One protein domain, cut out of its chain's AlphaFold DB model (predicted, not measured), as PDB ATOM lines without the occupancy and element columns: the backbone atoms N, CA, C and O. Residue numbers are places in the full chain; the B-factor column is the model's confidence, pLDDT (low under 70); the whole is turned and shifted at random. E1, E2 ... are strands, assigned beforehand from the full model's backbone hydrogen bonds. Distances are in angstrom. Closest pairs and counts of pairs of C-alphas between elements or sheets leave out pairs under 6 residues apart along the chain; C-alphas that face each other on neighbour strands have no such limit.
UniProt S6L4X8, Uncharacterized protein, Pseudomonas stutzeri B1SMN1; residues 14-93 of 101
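Overview. This is residues 14 to 93 of the 101 residues of an uncharacterized protein of Pseudomonas stutzeri B1SMN1 (UniProt S6L4X8). A long, twisted hairpin of E1 and E2 makes the longest axis; at one end E3 and E4 join it in a sheet curled like part of a barrel, and its other end runs on as a two-stranded arm. The printed part has 80 residues, no named helix and strands E1 to E4, sheet order E3, E2, E1, E4, all antiparallel: class all strand. It is loose, radius of gyration of the C-alphas 14.7 A, spanning 46 by 27 by 21 A.

Arrangement. Start at E1, residues 22 to 37, which bends by 62 degrees at residue 31. E2, residues 43 to 62, bends by 104 degrees at residue 49; N 26 and O 56 are 2.8 A apart, within hydrogen-bond range. E3, residues 68 to 72, forms a hairpin with E2, N 61 and O 69 at 2.9 A, and ends the meander E1 E2 E3, each strand the antiparallel neighbour of the one before. E4, residues 86 to 92, completes a Greek key, the fourth strand beside the first, N 27 and O 89 at 2.8 A. E3 and E4 are apart.

Along the chain. Find C-alpha 22 at (-48.122, 15.219, -5.988); E1 runs 39.4 A, E2 33.4 A, and E4 ends at C-alpha 92, (-43.563, 19.955, -11.657).

Size, cuts and confidence. The farthest C-alphas, of Asp 18 and Asp 39, are 46.8 A apart. Residues 73 to 85 make the long link. The printed part has no cut; no printed residue is under 70 in pLDDT.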
ATOM      1  N   PHE A  14     -34.125  14.186  -7.125       96.81
ATOM      2  CA  PHE A  14     -35.103  13.534  -6.261       96.81
ATOM      3  C   PHE A  14     -34.436  13.072  -4.955       96.81
ATOM      4  O   PHE A  14     -33.417  12.383  -4.986       96.81
ATOM      5  N   ASN A  15     -34.997  13.453  -3.803       96.81
ATOM      6  CA  ASN A  15     -34.501  13.050  -2.487       96.81
ATOM      7  C   ASN A  15     -35.459  12.044  -1.839       96.81
ATOM      8  O   ASN A  15     -36.533  12.419  -1.389       96.81
ATOM      9  N   TYR A  16     -35.048  10.781  -1.739       96.06
ATOM     10  CA  TYR A  16     -35.868   9.713  -1.159       96.06
ATOM     11  C   TYR A  16     -36.158   9.881   0.344       96.06
ATOM     12  O   TYR A  16     -37.108   9.281   0.838       96.06
ATOM     13  N   GLU A  17     -35.371  10.683   1.065       95.94
ATOM     14  CA  GLU A  17     -35.568  10.938   2.500       95.94
ATOM     15  C   GLU A  17     -36.504  12.126   2.776       95.94
ATOM     16  O   GLU A  17     -37.076  12.220   3.859       95.94
ATOM     17  N   ASP A  18     -36.649  13.035   1.808       95.50
ATOM     18  CA  ASP A  18     -37.421  14.278   1.924       95.50
ATOM     19  C   ASP A  18     -37.961  14.665   0.539       95.50
ATOM     20  O   ASP A  18     -37.446  15.568  -0.129       95.50
ATOM     21  N   TYR A  19     -38.939  13.892   0.060       95.75
ATOM     22  CA  TYR A  19     -39.572  14.084  -1.244       95.75
ATOM     23  C   TYR A  19     -40.895  14.841  -1.130       95.75
ATOM     24  O   TYR A  19     -41.609  14.781  -0.129       95.75
ATOM     25  N   GLU A  20     -41.252  15.520  -2.217       95.38
ATOM     26  CA  GLU A  20     -42.561  16.145  -2.378       95.38
ATOM     27  C   GLU A  20     -43.584  15.120  -2.894       95.38
ATOM     28  O   GLU A  20     -43.274  14.297  -3.757       95.38
ATOM     29  N   THR A  21     -44.822  15.193  -2.398       96.56
ATOM     30  CA  THR A  21     -45.951  14.419  -2.934       96.56
ATOM     31  C   THR A  21     -46.748  15.241  -3.942       96.56
ATOM     32  O   THR A  21     -46.819  16.469  -3.855       96.56
ATOM     33  N   GLY A  22     -47.358  14.572  -4.920       96.06
ATOM     34  CA  GLY A  22     -48.122  15.219  -5.988       96.06
ATOM     35  C   GLY A  22     -47.799  14.684  -7.378       96.06
ATOM     36  O   GLY A  22     -47.155  13.651  -7.528       96.06
ATOM     37  N   LEU A  23     -48.278  15.381  -8.409       95.75
ATOM     38  CA  LEU A  23     -48.101  14.973  -9.801       95.75
ATOM     39  C   LEU A  23     -46.837  15.598 -10.405       95.75
ATOM     40  O   LEU A  23     -46.740  16.824 -10.525       95.75
ATOM     41  N   PHE A  24     -45.919  14.753 -10.873       95.94
ATOM     42  CA  PHE A  24     -44.633  15.177 -11.418       95.94
ATOM     43  C   PHE A  24     -44.272  14.435 -12.703       95.94
ATOM     44  O   PHE A  24     -44.661  13.288 -12.933       95.94
ATOM     45  N   TRP A  25     -43.461  15.092 -13.525       95.38
ATOM     46  CA  TRP A  25     -42.590  14.394 -14.457       95.38
ATOM     47  C   TRP A  25     -41.381  13.867 -13.687       95.38
ATOM     48  O   TRP A  25     -40.739  14.626 -12.965       95.38
ATOM     49  N   LEU A  26     -41.061  12.590 -13.850       96.81
ATOM     50  CA  LEU A  26     -39.955  11.900 -13.194       96.81
ATOM     51  C   LEU A  26     -38.922  11.483 -14.235       96.81
ATOM     52  O   LEU A  26     -39.283  10.980 -15.298       96.81
ATOM     53  N   MET A  27     -37.644  11.669 -13.926       96.25
ATOM     54  CA  MET A  27     -36.544  11.095 -14.687       96.25
ATOM     55  C   MET A  27     -36.146   9.781 -14.032       96.25
ATOM     56  O   MET A  27     -35.731   9.777 -12.872       96.25
ATOM     57  N   VAL A  28     -36.281   8.685 -14.768       96.44
ATOM     58  CA  VAL A  28     -36.039   7.328 -14.285       96.44
ATOM     59  C   VAL A  28     -34.852   6.744 -15.024       96.44
ATOM     60  O   VAL A  28     -34.794   6.808 -16.250       96.44
ATOM     61  N   GLU A  29     -33.934   6.152 -14.279       95.94
ATOM     62  CA  GLU A  29     -32.854   5.327 -14.805       95.94
ATOM     63  C   GLU A  29     -33.119   3.879 -14.419       95.94
ATOM     64  O   GLU A  29     -33.389   3.583 -13.257       95.94
ATOM     65  N   ALA A  30     -33.069   2.981 -15.393       93.75
ATOM     66  CA  ALA A  30     -33.272   1.555 -15.180       93.75
ATOM     67  C   ALA A  30     -32.244   0.766 -15.994       93.75
ATOM     68  O   ALA A  30     -31.828   1.229 -17.061       93.75
ATOM     69  N   PRO A  31     -31.800  -0.404 -15.512       92.81
ATOM     70  CA  PRO A  31     -30.952  -1.269 -16.312       92.81
ATOM     71  C   PRO A  31     -31.720  -1.736 -17.551       92.81
ATOM     72  O   PRO A  31     -32.907  -2.053 -17.489       92.81
ATOM     73  N   ASP A  32     -31.035  -1.778 -18.684       92.38
ATOM     74  CA  ASP A  32     -31.616  -2.314 -19.905       92.38
ATOM     75  C   ASP A  32     -31.606  -3.846 -19.871       92.38
ATOM     76  O   ASP A  32     -30.641  -4.488 -19.430       92.38
ATOM     77  N   VAL A  33     -32.719  -4.432 -20.306       89.69
ATOM     78  CA  VAL A  33     -32.956  -5.874 -20.269       89.69
ATOM     79  C   VAL A  33     -33.274  -6.335 -21.675       89.69
ATOM     80  O   VAL A  33     -34.321  -5.999 -22.228       89.69
ATOM     81  N   ASP A  34     -32.390  -7.163 -22.220       87.75
ATOM     82  CA  ASP A  34     -32.655  -7.865 -23.463       87.75
ATOM     83  C   ASP A  34     -33.579  -9.046 -23.178       87.75
ATOM     84  O   ASP A  34     -33.332  -9.844 -22.263       87.75
ATOM     85  N   ILE A  35     -34.678  -9.116 -23.921       88.12
ATOM     86  CA  ILE A  35     -35.734 -10.100 -23.718       88.12
ATOM     87  C   ILE A  35     -35.772 -11.016 -24.935       88.12
ATOM     88  O   ILE A  35     -36.377 -10.695 -25.958       88.12
ATOM     89  N   ASP A  36     -35.199 -12.202 -24.759       87.44
ATOM     90  CA  ASP A  36     -35.137 -13.247 -25.774       87.44
ATOM     91  C   ASP A  36     -35.948 -14.481 -25.365       87.44
ATOM     92  O   ASP A  36     -36.273 -14.694 -24.193       87.44
ATOM     93  N   ALA A  37     -36.266 -15.332 -26.341       89.56
ATOM     94  CA  ALA A  37     -36.721 -16.689 -26.063       89.56
ATOM     95  C   ALA A  37     -35.510 -17.608 -25.828       89.56
ATOM     96  O   ALA A  37     -34.566 -17.604 -26.618       89.56
ATOM     97  N   ASP A  38     -35.539 -18.407 -24.762       83.81
ATOM     98  CA  ASP A  38     -34.578 -19.492 -24.566       83.81
ATOM     99  C   ASP A  38     -34.855 -20.685 -25.499       83.81
ATOM    100  O   ASP A  38     -35.816 -20.696 -26.275       83.81
ATOM    101  N   ASP A  39     -34.006 -21.712 -25.416       87.69
ATOM    102  CA  ASP A  39     -34.105 -22.922 -26.244       87.69
ATOM    103  C   ASP A  39     -35.419 -23.707 -26.025       87.69
ATOM    104  O   ASP A  39     -35.829 -24.481 -26.892       87.69
ATOM    105  N   ASP A  40     -36.102 -23.487 -24.895       90.88
ATOM    106  CA  ASP A  40     -37.413 -24.061 -24.574       90.88
ATOM    107  C   ASP A  40     -38.579 -23.149 -25.022       90.88
ATOM    108  O   ASP A  40     -39.752 -23.473 -24.802       90.88
ATOM    109  N   GLY A  41     -38.284 -22.000 -25.640       86.75
ATOM    110  CA  GLY A  41     -39.258 -20.993 -26.057       86.75
ATOM    111  C   GLY A  41     -39.806 -20.137 -24.912       86.75
ATOM    112  O   GLY A  41     -40.822 -19.462 -25.094       86.75
ATOM    113  N   ARG A  42     -39.188 -20.161 -23.726       88.81
ATOM    114  CA  ARG A  42     -39.565 -19.290 -22.606       88.81
ATOM    115  C   ARG A  42     -38.911 -17.932 -22.759       88.81
ATOM    116  O   ARG A  42     -37.745 -17.829 -23.114       88.81
ATOM    117  N   THR A  43     -39.646 -16.886 -22.410       88.12
ATOM    118  CA  THR A  43     -39.084 -15.542 -22.303       88.12
ATOM    119  C   THR A  43     -38.070 -15.477 -21.161       88.12
ATOM    120  O   THR A  43     -38.408 -15.782 -20.016       88.12
ATOM    121  N   VAL A  44     -36.845 -15.050 -21.463       88.31
ATOM    122  CA  VAL A  44     -35.766 -14.830 -20.499       88.31
ATOM    123  C   VAL A  44     -35.223 -13.418 -20.684       88.31
ATOM    124  O   VAL A  44     -34.741 -13.067 -21.756       88.31
ATOM    125  N   GLY A  45     -35.286 -12.621 -19.617       86.88
ATOM    126  CA  GLY A  45     -34.638 -11.313 -19.557       86.88
ATOM    127  C   GLY A  45     -33.183 -11.438 -19.105       86.88
ATOM    128  O   GLY A  45     -32.897 -12.140 -18.129       86.88
ATOM    129  N   ARG A  46     -32.258 -10.760 -19.785       87.44
ATOM    130  CA  ARG A  46     -30.853 -10.625 -19.373       87.44
ATOM    131  C   ARG A  46     -30.462  -9.156 -19.340       87.44
ATOM    132  O   ARG A  46     -30.651  -8.448 -20.320       87.44
ATOM    133  N   TYR A  47     -29.866  -8.718 -18.232       89.31
ATOM    134  CA  TYR A  47     -29.287  -7.379 -18.159       89.31
ATOM    135  C   TYR A  47     -28.178  -7.228 -19.199       89.31
ATOM    136  O   TYR A  47     -27.240  -8.031 -19.228       89.31
ATOM    137  N   THR A  48     -28.265  -6.189 -20.022       90.31
ATOM    138  CA  THR A  48     -27.259  -5.888 -21.052       90.31
ATOM    139  C   THR A  48     -26.017  -5.223 -20.458       90.31
ATOM    140  O   THR A  48     -24.945  -5.235 -21.061       90.31
ATOM    141  N   GLY A  49     -26.144  -4.682 -19.241       90.44
ATOM    142  CA  GLY A  49     -25.138  -3.841 -18.594       90.44
ATOM    143  C   GLY A  49     -25.264  -2.361 -18.962       90.44
ATOM    144  O   GLY A  49     -24.509  -1.545 -18.436       90.44
ATOM    145  N   GLU A  50     -26.212  -2.013 -19.832       92.62
ATOM    146  CA  GLU A  50     -26.552  -0.631 -20.155       92.62
ATOM    147  C   GLU A  50     -27.606  -0.088 -19.180       92.62
ATOM    148  O   GLU A  50     -28.324  -0.840 -18.520       92.62
ATOM    149  N   VAL A  51     -27.678   1.239 -19.076       93.12
ATOM    150  CA  VAL A  51     -28.708   1.951 -18.313       93.12
ATOM    151  C   VAL A  51     -29.485   2.814 -19.291       93.12
ATOM    152  O   VAL A  51     -28.901   3.630 -20.008       93.12
ATOM    153  N   VAL A  52     -30.799   2.639 -19.306       92.38
ATOM    154  CA  VAL A  52     -31.722   3.463 -20.079       92.38
ATOM    155  C   VAL A  52     -32.324   4.537 -19.194       92.38
ATOM    156  O   VAL A  52     -32.595   4.325 -18.012       92.38
ATOM    157  N   GLN A  53     -32.547   5.702 -19.794       92.88
ATOM    158  CA  GLN A  53     -33.183   6.828 -19.137       92.88
ATOM    159  C   GLN A  53     -34.535   7.105 -19.795       92.88
ATOM    160  O   GLN A  53     -34.632   7.205 -21.021       92.88
ATOM    161  N   ALA A  54     -35.578   7.240 -18.982       91.50
ATOM    162  CA  ALA A  54     -36.938   7.497 -19.433       91.50
ATOM    163  C   ALA A  54     -37.597   8.594 -18.598       91.50
ATOM    164  O   ALA A  54     -37.275   8.802 -17.429       91.50
ATOM    165  N   THR A  55     -38.556   9.288 -19.205       93.38
ATOM    166  CA  THR A  55     -39.407  10.241 -18.496       93.38
ATOM    167  C   THR A  55     -40.758   9.602 -18.209       93.38
ATOM    168  O   THR A  55     -41.405   9.101 -19.128       93.38
ATOM    169  N   VAL A  56     -41.179   9.641 -16.946       95.75
ATOM    170  CA  VAL A  56     -42.439   9.061 -16.474       95.75
ATOM    171  C   VAL A  56     -43.356  10.151 -15.932       95.75
ATOM    172  O   VAL A  56     -42.900  11.021 -15.196       95.75
ATOM    173  N   LEU A  57     -44.644  10.119 -16.275       96.50
ATOM    174  CA  LEU A  57     -45.653  10.956 -15.615       96.50
ATOM    175  C   LEU A  57     -46.308  10.155 -14.493       96.50
ATOM    176  O   LEU A  57     -47.039   9.201 -14.769       96.50
ATOM    177  N   ALA A  58     -46.074  10.547 -13.244       96.94
ATOM    178  CA  ALA A  58     -46.585   9.808 -12.098       96.94
ATOM    179  C   ALA A  58     -46.991  10.719 -10.941       96.94
ATOM    180  O   ALA A  58     -46.446  11.812 -10.749       96.94
ATOM    181  N   THR A  59     -47.941  10.228 -10.155       97.31
ATOM    182  CA  THR A  59     -48.194  10.739  -8.813       97.31
ATOM    183  C   THR A  59     -47.157  10.135  -7.872       97.31
ATOM    184  O   THR A  59     -46.959   8.921  -7.854       97.31
ATOM    185  N   VAL A  60     -46.480  10.987  -7.107       97.75
ATOM    186  CA  VAL A  60     -45.591  10.606  -6.010       97.75
ATOM    187  C   VAL A  60     -46.400  10.669  -4.721       97.75
ATOM    188  O   VAL A  60     -46.922  11.727  -4.358       97.75
ATOM    189  N   GLU A  61     -46.498   9.546  -4.026       96.94
ATOM    190  CA  GLU A  61     -47.185   9.415  -2.740       96.94
ATOM    191  C   GLU A  61     -46.288   8.691  -1.738       96.94
ATOM    192  O   GLU A  61     -45.244   8.164  -2.103       96.94
ATOM    193  N   GLN A  62     -46.676   8.676  -0.466       97.12
ATOM    194  CA  GLN A  62     -45.987   7.887   0.548       97.12
ATOM    195  C   GLN A  62     -46.672   6.525   0.690       97.12
ATOM    196  O   GLN A  62     -47.890   6.464   0.867       97.12
ATOM    197  N   ASP A  63     -45.901   5.441   0.627       95.19
ATOM    198  CA  ASP A  63     -46.397   4.098   0.909       95.19
ATOM    199  C   ASP A  63     -46.535   3.818   2.416       95.19
ATOM    200  O   ASP A  63     -46.307   4.666   3.280       95.19
ATOM    201  N   HIS A  64     -46.936   2.591   2.745       95.25
ATOM    202  CA  HIS A  64     -47.131   2.146   4.123       95.25
ATOM    203  C   HIS A  64     -45.844   2.077   4.965       95.25
ATOM    204  O   HIS A  64     -45.940   2.097   6.193       95.25
ATOM    205  N   ASP A  65     -44.675   2.025   4.326       94.38
ATOM    206  CA  ASP A  65     -43.356   1.978   4.964       94.38
ATOM    207  C   ASP A  65     -42.694   3.368   5.036       94.38
ATOM    208  O   ASP A  65     -41.606   3.522   5.593       94.38
ATOM    209  N   GLY A  66     -43.359   4.405   4.517       93.31
ATOM    210  CA  GLY A  66     -42.848   5.771   4.480       93.31
ATOM    211  C   GLY A  66     -42.021   6.098   3.232       93.31
ATOM    212  O   GLY A  66     -41.565   7.236   3.085       93.31
ATOM    213  N   LEU A  67     -41.847   5.139   2.323       94.75
ATOM    214  CA  LEU A  67     -41.071   5.275   1.093       94.75
ATOM    215  C   LEU A  67     -41.920   5.890  -0.028       94.75
ATOM    216  O   LEU A  67     -43.150   5.807   0.009       94.75
ATOM    217  N   PRO A  68     -41.295   6.538  -1.027       96.81
ATOM    218  CA  PRO A  68     -42.041   7.081  -2.149       96.81
ATOM    219  C   PRO A  68     -42.626   5.952  -3.004       96.81
ATOM    220  O   PRO A  68     -41.913   5.068  -3.479       96.81
ATOM    221  N   TYR A  69     -43.929   6.032  -3.240       96.00
ATOM    222  CA  TYR A  69     -44.670   5.243  -4.208       96.00
ATOM    223  C   TYR A  69     -44.921   6.069  -5.468       96.00
ATOM    224  O   TYR A  69     -45.350   7.222  -5.390       96.00
ATOM    225  N   PHE A  70     -44.663   5.470  -6.631       96.81
ATOM    226  CA  PHE A  70     -44.810   6.118  -7.933       96.81
ATOM    227  C   PHE A  70     -45.964   5.487  -8.711       96.81
ATOM    228  O   PHE A  70     -45.803   4.425  -9.318       96.81
ATOM    229  N   ASP A  71     -47.118   6.152  -8.718       95.69
ATOM    230  CA  ASP A  71     -48.287   5.707  -9.475       95.69
ATOM    231  C   ASP A  71     -48.319   6.372 -10.853       95.69
ATOM    232  O   ASP A  71     -48.544   7.579 -10.984       95.69
ATOM    233  N   ALA A  72     -48.039   5.593 -11.895       95.12
ATOM    234  CA  ALA A  72     -47.978   6.100 -13.258       95.12
ATOM    235  C   ALA A  72     -49.377   6.475 -13.771       95.12
ATOM    236  O   ALA A  72     -50.296   5.660 -13.763       95.12
ATOM    237  N   VAL A  73     -49.515   7.694 -14.301       93.94
ATOM    238  CA  VAL A  73     -50.802   8.210 -14.801       93.94
ATOM    239  C   VAL A  73     -51.308   7.407 -16.000       93.94
ATOM    240  O   VAL A  73     -52.502   7.140 -16.118       93.94
ATOM    241  N   ASP A  74     -50.400   7.036 -16.903       90.62
ATOM    242  CA  ASP A  74     -50.681   6.167 -18.044       90.62
ATOM    243  C   ASP A  74     -49.427   5.332 -18.348       90.62
ATOM    244  O   ASP A  74     -48.538   5.798 -19.067       90.62
ATOM    245  N   PRO A  75     -49.334   4.099 -17.815       86.19
ATOM    246  CA  PRO A  75     -48.166   3.242 -18.003       86.19
ATOM    247  C   PRO A  75     -47.842   2.934 -19.470       86.19
ATOM    248  O   PRO A  75     -46.694   2.631 -19.793       86.19
ATOM    249  N   GLY A  76     -48.843   2.982 -20.357       85.69
ATOM    250  CA  GLY A  76     -48.682   2.661 -21.775       85.69
ATOM    251  C   GLY A  76     -48.149   3.828 -22.604       85.69
ATOM    252  O   GLY A  76     -47.440   3.598 -23.580       85.69
ATOM    253  N   ASN A  77     -48.470   5.068 -22.219       82.12
ATOM    254  CA  ASN A  77     -48.113   6.267 -22.987       82.12
ATOM    255  C   ASN A  77     -47.051   7.148 -22.315       82.12
ATOM    256  O   ASN A  77     -46.291   7.821 -23.010       82.12
ATOM    257  N   PHE A  78     -46.985   7.150 -20.986       85.25
ATOM    258  CA  PHE A  78     -46.089   8.003 -20.202       85.25
ATOM    259  C   PHE A  78     -45.196   7.203 -19.258       85.25
ATOM    260  O   PHE A  78     -44.742   7.736 -18.253       85.25
ATOM    261  N   GLY A  79     -44.936   5.941 -19.602       87.31
ATOM    262  CA  GLY A  79     -43.985   5.079 -18.917       87.31
ATOM    263  C   GLY A  79     -44.400   4.679 -17.501       87.31
ATOM    264  O   GLY A  79     -45.432   5.077 -16.969       87.31
ATOM    265  N   ARG A  80     -43.558   3.855 -16.883       92.56
ATOM    266  CA  ARG A  80     -43.681   3.377 -15.505       92.56
ATOM    267  C   ARG A  80     -42.288   3.388 -14.882       92.56
ATOM    268  O   ARG A  80     -41.315   3.168 -15.596       92.56
ATOM    269  N   VAL A  81     -42.197   3.602 -13.569       94.25
ATOM    270  CA  VAL A  81     -40.968   3.313 -12.814       94.25
ATOM    271  C   VAL A  81     -40.869   1.785 -12.648       94.25
ATOM    272  O   VAL A  81     -41.736   1.213 -11.979       94.25
ATOM    273  N   PRO A  82     -39.915   1.100 -13.308       91.38
ATOM    274  CA  PRO A  82     -39.759  -0.343 -13.161       91.38
ATOM    275  C   PRO A  82     -39.230  -0.682 -11.762       91.38
ATOM    276  O   PRO A  82     -38.695   0.182 -11.071       91.38
ATOM    277  N   ASP A  83     -39.390  -1.936 -11.340       90.00
ATOM    278  CA  ASP A  83     -39.090  -2.365  -9.965       90.00
ATOM    279  C   ASP A  83     -37.594  -2.222  -9.603       90.00
ATOM    280  O   ASP A  83     -37.245  -2.054  -8.437       90.00
ATOM    281  N   ASP A  84     -36.710  -2.267 -10.599       91.75
ATOM    282  CA  ASP A  84     -35.262  -2.053 -10.507       91.75
ATOM    283  C   ASP A  84     -34.819  -0.658 -10.988       91.75
ATOM    284  O   ASP A  84     -33.623  -0.377 -11.092       91.75
ATOM    285  N   GLY A  85     -35.779   0.222 -11.277       94.12
ATOM    286  CA  GLY A  85     -35.541   1.600 -11.677       94.12
ATOM    287  C   GLY A  85     -35.345   2.537 -10.489       94.12
ATOM    288  O   GLY A  85     -35.879   2.338  -9.398       94.12
ATOM    289  N   VAL A  86     -34.612   3.620 -10.724       96.75
ATOM    290  CA  VAL A  86     -34.377   4.699  -9.763       96.75
ATOM    291  C   VAL A  86     -34.834   6.019 -10.363       96.75
ATOM    292  O   VAL A  86     -34.479   6.368 -11.487       96.75
ATOM    293  N   VAL A  87     -35.604   6.785  -9.594       97.69
ATOM    294  CA  VAL A  87     -35.950   8.166  -9.928       97.69
ATOM    295  C   VAL A  87     -34.776   9.052  -9.527       97.69
ATOM    296  O   VAL A  87     -34.430   9.138  -8.351       97.69
ATOM    297  N   THR A  88     -34.153   9.720 -10.493       97.38
ATOM    298  CA  THR A  88     -32.999  10.594 -10.229       97.38
ATOM    299  C   THR A  88     -33.401  12.059 -10.108       97.38
ATOM    300  O   THR A  88     -32.799  12.800  -9.331       97.38
ATOM    301  N   HIS A  89     -34.420  12.488 -10.856       96.62
ATOM    302  CA  HIS A  89     -34.885  13.873 -10.891       96.62
ATOM    303  C   HIS A  89     -36.403  13.952 -11.053       96.62
ATOM    304  O   HIS A  89     -37.041  13.014 -11.528       96.62
ATOM    305  N   TYR A  90     -36.972  15.106 -10.722       96.06
ATOM    306  CA  TYR A  90     -38.380  15.415 -10.935       96.06
ATOM    307  C   TYR A  90     -38.579  16.854 -11.419       96.06
ATOM    308  O   TYR A  90     -37.743  17.731 -11.191       96.06
ATOM    309  N   ALA A  91     -39.697  17.094 -12.091       95.00
ATOM    310  CA  ALA A  91     -40.160  18.413 -12.487       95.00
ATOM    311  C   ALA A  91     -41.676  18.516 -12.293       95.00
ATOM    312  O   ALA A  91     -42.429  17.587 -12.586       95.00
ATOM    313  N   GLU A  92     -42.136  19.672 -11.823       92.75
ATOM    314  CA  GLU A  92     -43.563  19.955 -11.657       92.75
ATOM    315  C   GLU A  92     -44.306  19.905 -12.998       92.75
ATOM    316  O   GLU A  92     -43.852  20.444 -14.018       92.75
ATOM    317  N   VAL A  93     -45.498  19.302 -12.994       90.62
ATOM    318  CA  VAL A  93     -46.400  19.383 -14.144       90.62
ATOM    319  C   VAL A  93     -46.930  20.805 -14.266       90.62
ATOM    320  O   VAL A  93     -47.640  21.315 -13.401       90.62
TER     321      VAL A  93